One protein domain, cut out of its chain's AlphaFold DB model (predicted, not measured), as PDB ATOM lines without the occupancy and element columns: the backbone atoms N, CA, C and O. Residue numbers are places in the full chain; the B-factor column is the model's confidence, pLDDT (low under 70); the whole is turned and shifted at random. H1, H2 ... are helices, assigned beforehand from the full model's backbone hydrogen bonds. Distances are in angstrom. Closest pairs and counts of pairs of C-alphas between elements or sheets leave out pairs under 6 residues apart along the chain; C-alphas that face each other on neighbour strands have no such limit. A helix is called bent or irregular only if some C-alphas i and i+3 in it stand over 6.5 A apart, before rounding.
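What this domain is: This is residues 4 to 79 of the 86 residues of an uncharacterized protein of Candidatus Kentron sp. TC (UniProt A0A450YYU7). What shape do these atoms make? A long bent helix, H1, runs along much of an elongated shape, and a helix packs on each of its arms: H2 folds back on H1b as a helical hairpin at one end, and H3 runs back over H1a at the other. H2 and H3 stay apart, and the first and last printed C-alphas come back to within 10.3 A of each other. What is it made of, and how large is it? The printed part has 76 residues with three named helices, in the order H1, H2, H3, and no named strand; its class is all helix. It is loose, with a radius of gyration of the C-alphas of 15.0 A, and spans 48 by 25 by 15 A.

How they stand to each other: Does the first helix run straight? H1, residues 4 to 29, was assigned as one helix by its hydrogen bonds but is bent: C-alphas 13 and 16 are 7.3 A apart. Its arms, H1a of residues 4 to 13 and H1b of residues 16 to 29, stand at a steep tilt of 63 degrees. What touches the second arm? H2, residues 38 to 48, touches H1b and forms a helical hairpin with it, opposite ways at a steep tilt of 39 degrees; their closest C-alphas, of Thr 21 and His 48, are 5.1 A apart. Where does the last helix go? H3, residues 55 to 77, touches H1a, opposite ways at a shallow tilt of 34 degrees, only just short of steep; their closest C-alphas, of His 7 and Met 68, are 6.4 A apart. Residues 61 to 65 of H3 only just touch residues 17 to 18 of H1b, with 3 pairs of C-alphas within 8 A, the closest being Phe 17 and Leu 61 at 7.5 A, about perpendicular at 80 degrees. Is the backbone well bonded, and is the packing aligned or crossed? In H1a, H1b, H2 and H3 every O i to N i+4 pair is within hydrogen-bond range. The helix packing is mostly crossed, but only just: 1 of 3 touching pairs is at a shallow tilt.

Where its parts are: Where does the bent helix lie? H1a begins at C-alpha 4, (168.989, 114.950, 153.694), and H1b, 20.2 A long, ends at C-alpha 29, (171.848, 147.983, 154.029). How long are the others? H2 measures 15.2 A, and H3 measures 33.5 A, ending at C-alpha 77, (174.766, 118.440, 165.375).

The domain as a whole: How far does it reach? The two C-alphas farthest apart, of Gly 37 and Pro 79, are 48.0 A apart. Are there cuts, long links or doubtful places? The printed part has no cut, and both links, H1 to H2 and H2 to H3, are short. The mean pLDDT of the printed part is 92.7, and no printed residue is under 70.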
ATOM      1  N   ARG A   4     167.973 114.414 154.618       89.56
ATOM      2  CA  ARG A   4     168.989 114.950 153.694       89.56
ATOM      3  C   ARG A   4     168.430 115.152 152.288       89.56
ATOM      4  O   ARG A   4     168.727 116.163 151.660       89.56
ATOM      5  N   LYS A   5     167.621 114.207 151.792       91.44
ATOM      6  CA  LYS A   5     166.989 114.295 150.462       91.44
ATOM      7  C   LYS A   5     165.998 115.464 150.422       91.44
ATOM      8  O   LYS A   5     166.035 116.247 149.480       91.44
ATOM      9  N   VAL A   6     165.197 115.639 151.476       93.62
ATOM     10  CA  VAL A   6     164.236 116.756 151.576       93.62
ATOM     11  C   VAL A   6     164.948 118.101 151.697       93.62
ATOM     12  O   VAL A   6     164.646 119.006 150.929       93.62
ATOM     13  N   HIS A   7     165.940 118.223 152.585       95.44
ATOM     14  CA  HIS A   7     166.738 119.442 152.731       95.44
ATOM     15  C   HIS A   7     167.387 119.860 151.408       95.44
ATOM     16  O   HIS A   7     167.301 121.018 151.015       95.44
ATOM     17  N   ARG A   8     167.996 118.913 150.680       95.06
ATOM     18  CA  ARG A   8     168.595 119.192 149.366       95.06
ATOM     19  C   ARG A   8     167.556 119.654 148.346       95.06
ATOM     20  O   ARG A   8     167.818 120.611 147.627       95.06
ATOM     21  N   ALA A   9     166.392 119.008 148.299       96.19
ATOM     22  CA  ALA A   9     165.321 119.379 147.379       96.19
ATOM     23  C   ALA A   9     164.769 120.783 147.676       96.19
ATOM     24  O   ALA A   9     164.673 121.606 146.768       96.19
ATOM     25  N   VAL A  10     164.469 121.082 148.946       96.19
ATOM     26  CA  VAL A  10     164.004 122.412 149.366       96.19
ATOM     27  C   VAL A  10     165.078 123.459 149.085       96.19
ATOM     28  O   VAL A  10     164.777 124.491 148.497       96.19
ATOM     29  N   GLY A  11     166.340 123.178 149.416       96.88
ATOM     30  CA  GLY A  11     167.454 124.074 149.122       96.88
ATOM     31  C   GLY A  11     167.576 124.387 147.636       96.88
ATOM     32  O   GLY A  11     167.678 125.553 147.273       96.88
ATOM     33  N   LEU A  12     167.489 123.374 146.773       97.50
ATOM     34  CA  LEU A  12     167.545 123.562 145.326       97.50
ATOM     35  C   LEU A  12     166.404 124.460 144.827       97.50
ATOM     36  O   LEU A  12     166.672 125.450 144.152       97.50
ATOM     37  N   VAL A  13     165.159 124.153 145.205       96.88
ATOM     38  CA  VAL A  13     163.965 124.902 144.772       96.88
ATOM     39  C   VAL A  13     163.980 126.344 145.279       96.88
ATOM     40  O   VAL A  13     163.651 127.264 144.534       96.88
ATOM     41  N   PHE A  14     164.363 126.560 146.537       96.50
ATOM     42  CA  PHE A  14     164.267 127.871 147.170       96.50
ATOM     43  C   PHE A  14     165.514 128.749 146.971       96.50
ATOM     44  O   PHE A  14     165.426 129.971 147.098       96.50
ATOM     45  N   SER A  15     166.668 128.160 146.633       96.44
ATOM     46  CA  SER A  15     167.940 128.890 146.521       96.44
ATOM     47  C   SER A  15     167.920 130.108 145.590       96.44
ATOM     48  O   SER A  15     168.460 131.129 146.016       96.44
ATOM     49  N   PRO A  16     167.280 130.111 144.399       95.56
ATOM     50  CA  PRO A  16     167.263 131.307 143.554       95.56
ATOM     51  C   PRO A  16     166.565 132.484 144.245       95.56
ATOM     52  O   PRO A  16     167.027 133.623 144.187       95.56
ATOM     53  N   PHE A  17     165.482 132.197 144.969       94.94
ATOM     54  CA  PHE A  17     164.706 133.195 145.697       94.94
ATOM     55  C   PHE A  17     165.451 133.706 146.933       94.94
ATOM     56  O   PHE A  17     165.424 134.905 147.223       94.94
ATOM     57  N   PHE A  18     166.160 132.824 147.642       95.56
ATOM     58  CA  PHE A  18     167.019 133.223 148.757       95.56
ATOM     59  C   PHE A  18     168.197 134.067 148.295       95.56
ATOM     60  O   PHE A  18     168.499 135.064 148.942       95.56
ATOM     61  N   LEU A  19     168.818 133.729 147.164       96.62
ATOM     62  CA  LEU A  19     169.883 134.536 146.574       96.62
ATOM     63  C   LEU A  19     169.371 135.918 146.167       96.62
ATOM     64  O   LEU A  19     169.993 136.915 146.521       96.62
ATOM     65  N   LEU A  20     168.209 136.002 145.513       94.75
ATOM     66  CA  LEU A  20     167.587 137.284 145.181       94.75
ATOM     67  C   LEU A  20     167.315 138.125 146.439       94.75
ATOM     68  O   LEU A  20     167.658 139.307 146.493       94.75
ATOM     69  N   THR A  21     166.736 137.505 147.470       94.50
ATOM     70  CA  THR A  21     166.435 138.168 148.748       94.50
ATOM     71  C   THR A  21     167.722 138.620 149.447       94.50
ATOM     72  O   THR A  21     167.787 139.737 149.955       94.50
ATOM     73  N   ALA A  22     168.778 137.805 149.424       96.25
ATOM     74  CA  ALA A  22     170.072 138.146 150.003       96.25
ATOM     75  C   ALA A  22     170.736 139.314 149.263       96.25
ATOM     76  O   ALA A  22     171.141 140.279 149.900       96.25
ATOM     77  N   VAL A  23     170.796 139.277 147.929       96.56
ATOM     78  CA  VAL A  23     171.404 140.343 147.115       96.56
ATOM     79  C   VAL A  23     170.675 141.670 147.316       96.56
ATOM     80  O   VAL A  23     171.305 142.687 147.606       96.56
ATOM     81  N   THR A  24     169.344 141.667 147.225       95.56
ATOM     82  CA  THR A  24     168.538 142.875 147.467       95.56
ATOM     83  C   THR A  24     168.685 143.374 148.905       95.56
ATOM     84  O   THR A  24     168.853 144.573 149.120       95.56
ATOM     85  N   GLY A  25     168.712 142.467 149.884       95.19
ATOM     86  CA  GLY A  25     168.902 142.785 151.299       95.19
ATOM     87  C   GLY A  25     170.257 143.426 151.587       95.19
ATOM     88  O   GLY A  25     170.308 144.433 152.288       95.19
ATOM     89  N   ILE A  26     171.330 142.894 150.990       96.19
ATOM     90  CA  ILE A  26     172.679 143.470 151.046       96.19
ATOM     91  C   ILE A  26     172.607 144.909 150.541       96.19
ATOM     92  O   ILE A  26     172.847 145.821 151.320       96.19
ATOM     93  N   ILE A  27     172.160 145.154 149.308       94.94
ATOM     94  CA  ILE A  27     172.097 146.515 148.738       94.94
ATOM     95  C   ILE A  27     171.241 147.468 149.607       94.94
ATOM     96  O   ILE A  27     171.571 148.647 149.780       94.94
ATOM     97  N   LEU A  28     170.166 146.967 150.224       95.25
ATOM     98  CA  LEU A  28     169.300 147.732 151.129       95.25
ATOM     99  C   LEU A  28     169.947 148.125 152.468       95.25
ATOM    100  O   LEU A  28     169.430 149.032 153.136       95.25
ATOM    101  N   LEU A  29     171.075 147.528 152.865       95.25
ATOM    102  CA  LEU A  29     171.848 147.983 154.029       95.25
ATOM    103  C   LEU A  29     172.386 149.407 153.824       95.25
ATOM    104  O   LEU A  29     172.433 150.187 154.774       95.25
ATOM    105  N   TRP A  30     172.673 149.797 152.577       94.00
ATOM    106  CA  TRP A  30     173.174 151.130 152.216       94.00
ATOM    107  C   TRP A  30     172.075 152.134 151.843       94.00
ATOM    108  O   TRP A  30     172.369 153.241 151.400       94.00
ATOM    109  N   ARG A  31     170.794 151.821 152.083       91.00
ATOM    110  CA  ARG A  31     169.650 152.680 151.697       91.00
ATOM    111  C   ARG A  31     169.610 154.081 152.327       91.00
ATOM    112  O   ARG A  31     168.752 154.884 151.958       91.00
ATOM    113  N   LYS A  32     170.434 154.326 153.352       90.12
ATOM    114  CA  LYS A  32     170.590 155.620 154.038       90.12
ATOM    115  C   LYS A  32     171.825 156.400 153.577       90.12
ATOM    116  O   LYS A  32     171.950 157.558 153.932       90.12
ATOM    117  N   ALA A  33     172.716 155.771 152.815       92.12
ATOM    118  CA  ALA A  33     173.923 156.395 152.277       92.12
ATOM    119  C   ALA A  33     173.694 157.015 150.884       92.12
ATOM    120  O   ALA A  33     174.657 157.352 150.211       92.12
ATOM    121  N   GLU A  34     172.432 157.108 150.439       84.50
ATOM    122  CA  GLU A  34     172.013 157.750 149.178       84.50
ATOM    123  C   GLU A  34     172.748 157.252 147.916       84.50
ATOM    124  O   GLU A  34     172.832 157.943 146.909       84.50
ATOM    125  N   VAL A  35     173.230 156.002 147.941       91.44
ATOM    126  CA  VAL A  35     173.994 155.374 146.841       91.44
ATOM    127  C   VAL A  35     173.135 155.132 145.587       91.44
ATOM    128  O   VAL A  35     173.655 154.894 144.501       91.44
ATOM    129  N   TYR A  36     171.810 155.174 145.725       90.06
ATOM    130  CA  TYR A  36     170.843 155.029 144.641       90.06
ATOM    131  C   TYR A  36     169.595 155.877 144.911       90.06
ATOM    132  O   TYR A  36     169.236 156.133 146.064       90.06
ATOM    133  N   GLY A  37     168.927 156.295 143.833       91.94
ATOM    134  CA  GLY A  37     167.734 157.141 143.886       91.94
ATOM    135  C   GLY A  37     166.505 156.462 144.504       91.94
ATOM    136  O   GLY A  37     166.470 155.245 144.725       91.94
ATOM    137  N   SER A  38     165.464 157.260 144.755       91.00
ATOM    138  CA  SER A  38     164.192 156.821 145.352       91.00
ATOM    139  C   SER A  38     163.519 155.677 144.593       91.00
ATOM    140  O   SER A  38     162.964 154.777 145.220       91.00
ATOM    141  N   ASP A  39     163.614 155.675 143.265       92.12
ATOM    142  CA  ASP A  39     162.932 154.693 142.418       92.12
ATOM    143  C   ASP A  39     163.569 153.308 142.557       92.12
ATOM    144  O   ASP A  39     162.893 152.317 142.834       92.12
ATOM    145  N   VAL A  40     164.903 153.252 142.483       93.06
ATOM    146  CA  VAL A  40     165.679 152.021 142.705       93.06
ATOM    147  C   VAL A  40     165.452 151.503 144.124       93.06
ATOM    148  O   VAL A  40     165.285 150.303 144.328       93.06
ATOM    149  N   LYS A  41     165.375 152.404 145.109       93.12
ATOM    150  CA  LYS A  41     165.057 152.048 146.495       93.12
ATOM    151  C   LYS A  41     163.685 151.389 146.618       93.12
ATOM    152  O   LYS A  41     163.577 150.373 147.300       93.12
ATOM    153  N   GLY A  42     162.662 151.936 145.960       92.31
ATOM    154  CA  GLY A  42     161.316 151.362 145.940       92.31
ATOM    155  C   GLY A  42     161.296 149.961 145.331       92.31
ATOM    156  O   GLY A  42     160.756 149.037 145.936       92.31
ATOM    157  N   ILE A  43     161.970 149.776 144.191       93.00
ATOM    158  CA  ILE A  43     162.088 148.469 143.527       93.00
ATOM    159  C   ILE A  43     162.797 147.455 144.432       93.00
ATOM    160  O   ILE A  43     162.314 146.337 144.598       93.00
ATOM    161  N   LEU A  44     163.920 147.837 145.049       94.12
ATOM    162  CA  LEU A  44     164.675 146.954 145.940       94.12
ATOM    163  C   LEU A  44     163.856 146.531 147.160       94.12
ATOM    164  O   LEU A  44     163.857 145.349 147.499       94.12
ATOM    165  N   ILE A  45     163.143 147.467 147.799       93.19
ATOM    166  CA  ILE A  45     162.239 147.163 148.920       93.19
ATOM    167  C   ILE A  45     161.142 146.203 148.456       93.19
ATOM    168  O   ILE A  45     160.925 145.173 149.092       93.19
ATOM    169  N   GLY A  46     160.504 146.496 147.322       92.12
ATOM    170  CA  GLY A  46     159.413 145.681 146.800       92.12
ATOM    171  C   GLY A  46     159.838 144.259 146.420       92.12
ATOM    172  O   GLY A  46     159.098 143.310 146.680       92.12
ATOM    173  N   LEU A  47     161.035 144.095 145.847       92.38
ATOM    174  CA  LEU A  47     161.611 142.785 145.531       92.38
ATOM    175  C   LEU A  47     162.008 142.025 146.800       92.38
ATOM    176  O   LEU A  47     161.660 140.857 146.940       92.38
ATOM    177  N   HIS A  48     162.705 142.679 147.734       94.25
ATOM    178  CA  HIS A  48     163.187 142.045 148.963       94.25
ATOM    179  C   HIS A  48     162.041 141.572 149.864       94.25
ATOM    180  O   HIS A  48     162.065 140.457 150.382       94.25
ATOM    181  N   ASN A  49     161.013 142.410 150.016       91.75
ATOM    182  CA  ASN A  49     159.841 142.111 150.835       91.75
ATOM    183  C   ASN A  49     158.785 141.275 150.097       91.75
ATOM    184  O   ASN A  49     157.738 140.977 150.673       91.75
ATOM    185  N   TRP A  50     159.025 140.914 148.831       90.50
ATOM    186  CA  TRP A  50     158.063 140.199 147.987       90.50
ATOM    187  C   TRP A  50     156.717 140.929 147.810       90.50
ATOM    188  O   TRP A  50     155.708 140.313 147.461       90.50
ATOM    189  N   GLU A  51     156.698 142.255 147.991       86.69
ATOM    190  CA  GLU A  51     155.512 143.101 147.790       86.69
ATOM    191  C   GLU A  51     155.078 143.121 146.320       86.69
ATOM    192  O   GLU A  51     153.888 143.218 146.036       86.69
ATOM    193  N   ILE A  52     156.033 142.964 145.397       77.31
ATOM    194  CA  ILE A  52     155.787 142.975 143.947       77.31
ATOM    195  C   ILE A  52     155.123 141.677 143.460       77.31
ATOM    196  O   ILE A  52     154.349 141.709 142.509       77.31
ATOM    197  N   ALA A  53     155.416 140.532 144.085       71.81
ATOM    198  CA  ALA A  53     154.973 139.227 143.584       71.81
ATOM    199  C   ALA A  53     153.751 138.668 144.333       71.81
ATOM    200  O   ALA A  53     152.862 138.123 143.687       71.81
ATOM    201  N   ALA A  54     153.724 138.776 145.672       77.69
ATOM    202  CA  ALA A  54     152.582 138.567 146.579       77.69
ATOM    203  C   ALA A  54     153.094 138.340 148.013       77.69
ATOM    204  O   ALA A  54     153.999 137.533 148.234       77.69
ATOM    205  N   LYS A  55     152.428 138.930 149.016       77.94
ATOM    206  CA  LYS A  55     152.773 138.767 150.449       77.94
ATOM    207  C   LYS A  55     152.893 137.299 150.892       77.94
ATOM    208  O   LYS A  55     153.752 136.966 151.703       77.94
ATOM    209  N   TYR A  56     152.065 136.411 150.340       84.00
ATOM    210  CA  TYR A  56     152.080 134.981 150.668       84.00
ATOM    211  C   TYR A  56     153.346 134.258 150.188       84.00
ATOM    212  O   TYR A  56     153.788 133.317 150.844       84.00
ATOM    213  N   ILE A  57     153.969 134.719 149.098       86.00
ATOM    214  CA  ILE A  57     155.238 134.163 148.611       86.00
ATOM    215  C   ILE A  57     156.343 134.447 149.630       86.00
ATOM    216  O   ILE A  57     157.084 133.537 149.991       86.00
ATOM    217  N   GLY A  58     156.392 135.668 150.173       89.25
ATOM    218  CA  GLY A  58     157.346 136.032 151.224       89.25
ATOM    219  C   GLY A  58     157.248 135.127 152.459       89.25
ATOM    220  O   GLY A  58     158.270 134.684 152.979       89.25
ATOM    221  N   VAL A  59     156.031 134.769 152.884       91.38
ATOM    222  CA  VAL A  59     155.813 133.847 154.017       91.38
ATOM    223  C   VAL A  59     156.331 132.439 153.712       91.38
ATOM    224  O   VAL A  59     157.010 131.840 154.545       91.38
ATOM    225  N   ILE A  60     156.050 131.917 152.514       93.81
ATOM    226  CA  ILE A  60     156.518 130.590 152.086       93.81
ATOM    227  C   ILE A  60     158.049 130.555 152.021       93.81
ATOM    228  O   ILE A  60     158.668 129.608 152.505       93.81
ATOM    229  N   LEU A  61     158.673 131.602 151.477       93.62
ATOM    230  CA  LEU A  61     160.127 131.730 151.427       93.62
ATOM    231  C   LEU A  61     160.735 131.828 152.831       93.62
ATOM    232  O   LEU A  61     161.703 131.128 153.117       93.62
ATOM    233  N   ALA A  62     160.149 132.617 153.733       94.62
ATOM    234  CA  ALA A  62     160.610 132.706 155.118       94.62
ATOM    235  C   ALA A  62     160.533 131.346 155.831       94.62
ATOM    236  O   ALA A  62     161.501 130.925 156.466       94.62
ATOM    237  N   ALA A  63     159.425 130.616 155.672       96.44
ATOM    238  CA  ALA A  63     159.278 129.265 156.210       96.44
ATOM    239  C   ALA A  63     160.315 128.294 155.618       96.44
ATOM    240  O   ALA A  63     160.931 127.524 156.357       96.44
ATOM    241  N   GLY A  64     160.561 128.370 154.307       96.56
ATOM    242  CA  GLY A  64     161.609 127.604 153.636       96.56
ATOM    243  C   GLY A  64     163.002 127.910 154.192       96.56
ATOM    244  O   GLY A  64     163.775 126.991 154.446       96.56
ATOM    245  N   LEU A  65     163.318 129.184 154.441       97.25
ATOM    246  CA  LEU A  65     164.616 129.595 154.977       97.25
ATOM    247  C   LEU A  65     164.808 129.096 156.414       97.25
ATOM    248  O   LEU A  65     165.861 128.547 156.736       97.25
ATOM    249  N   ILE A  66     163.776 129.224 157.255       98.00
ATOM    250  CA  ILE A  66     163.764 128.689 158.624       98.00
ATOM    251  C   ILE A  66     163.974 127.174 158.599       98.00
ATOM    252  O   ILE A  66     164.834 126.655 159.313       98.00
ATOM    253  N   TYR A  67     163.239 126.464 157.741       97.44
ATOM    254  CA  TYR A  67     163.403 125.026 157.560       97.44
ATOM    255  C   TYR A  67     164.843 124.671 157.172       97.44
ATOM    256  O   TYR A  67     165.440 123.793 157.796       97.44
ATOM    257  N   MET A  68     165.421 125.362 156.185       97.88
ATOM    258  CA  MET A  68     166.792 125.124 155.725       97.88
ATOM    259  C   MET A  68     167.823 125.372 156.829       97.88
ATOM    260  O   MET A  68     168.716 124.546 157.018       97.88
ATOM    261  N   ALA A  69     167.678 126.454 157.596       97.69
ATOM    262  CA  ALA A  69     168.571 126.774 158.705       97.69
ATOM    263  C   ALA A  69     168.510 125.707 159.812       97.69
ATOM    264  O   ALA A  69     169.543 125.176 160.223       97.69
ATOM    265  N   ILE A  70     167.300 125.339 160.246       97.25
ATOM    266  CA  ILE A  70     167.094 124.340 161.302       97.25
ATOM    267  C   ILE A  70     167.610 122.976 160.851       97.25
ATOM    268  O   ILE A  70     168.387 122.338 161.557       97.25
ATOM    269  N   THR A  71     167.201 122.508 159.671       95.62
ATOM    270  CA  THR A  71     167.591 121.174 159.197       95.62
ATOM    271  C   THR A  71     169.080 121.082 158.882       95.62
ATOM    272  O   THR A  71     169.685 120.059 159.195       95.62
ATOM    273  N   GLY A  72     169.698 122.144 158.353       95.00
ATOM    274  CA  GLY A  72     171.151 122.227 158.190       95.00
ATOM    275  C   GLY A  72     171.887 122.073 159.523       95.00
ATOM    276  O   GLY A  72     172.769 121.222 159.648       95.00
ATOM    277  N   LEU A  73     171.459 122.820 160.548       96.62
ATOM    278  CA  LEU A  73     172.039 122.746 161.891       96.62
ATOM    279  C   LEU A  73     171.850 121.359 162.523       96.62
ATOM    280  O   LEU A  73     172.802 120.781 163.045       96.62
ATOM    281  N   LEU A  74     170.648 120.784 162.434       94.81
ATOM    282  CA  LEU A  74     170.355 119.456 162.979       94.81
ATOM    283  C   LEU A  74     171.194 118.352 162.326       94.81
ATOM    284  O   LEU A  74     171.609 117.423 163.016       94.81
ATOM    285  N   MET A  75     171.471 118.438 161.021       93.12
ATOM    286  CA  MET A  75     172.334 117.465 160.337       93.12
ATOM    287  C   MET A  75     173.795 117.546 160.786       93.12
ATOM    288  O   MET A  75     174.469 116.517 160.803       93.12
ATOM    289  N   ILE A  76     174.274 118.742 161.138       93.06
ATOM    290  CA  ILE A  76     175.631 118.952 161.656       93.06
ATOM    291  C   ILE A  76     175.734 118.458 163.104       93.06
ATOM    292  O   ILE A  76     176.682 117.754 163.438       93.06
ATOM    293  N   LEU A  77     174.754 118.790 163.949       94.00
ATOM    294  CA  LEU A  77     174.766 118.440 165.375       94.00
ATOM    295  C   LEU A  77     174.446 116.962 165.640       94.00
ATOM    296  O   LEU A  77     174.971 116.380 166.585       94.00
ATOM    297  N   PHE A  78     173.601 116.339 164.813       91.00
ATOM    298  CA  PHE A  78     173.143 114.959 165.006       91.00
ATOM    299  C   PHE A  78     173.364 114.093 163.755       91.00
ATOM    300  O   PHE A  78     172.413 113.519 163.210       91.00
ATOM    301  N   PRO A  79     174.615 113.935 163.292       80.69
ATOM    302  CA  PRO A  79     174.909 113.292 162.013       80.69
ATOM    303  C   PRO A  79     174.451 111.827 161.954       80.69
ATOM    304  O   PRO A  79     174.064 111.360 160.884       80.69
TER     305      PRO A  79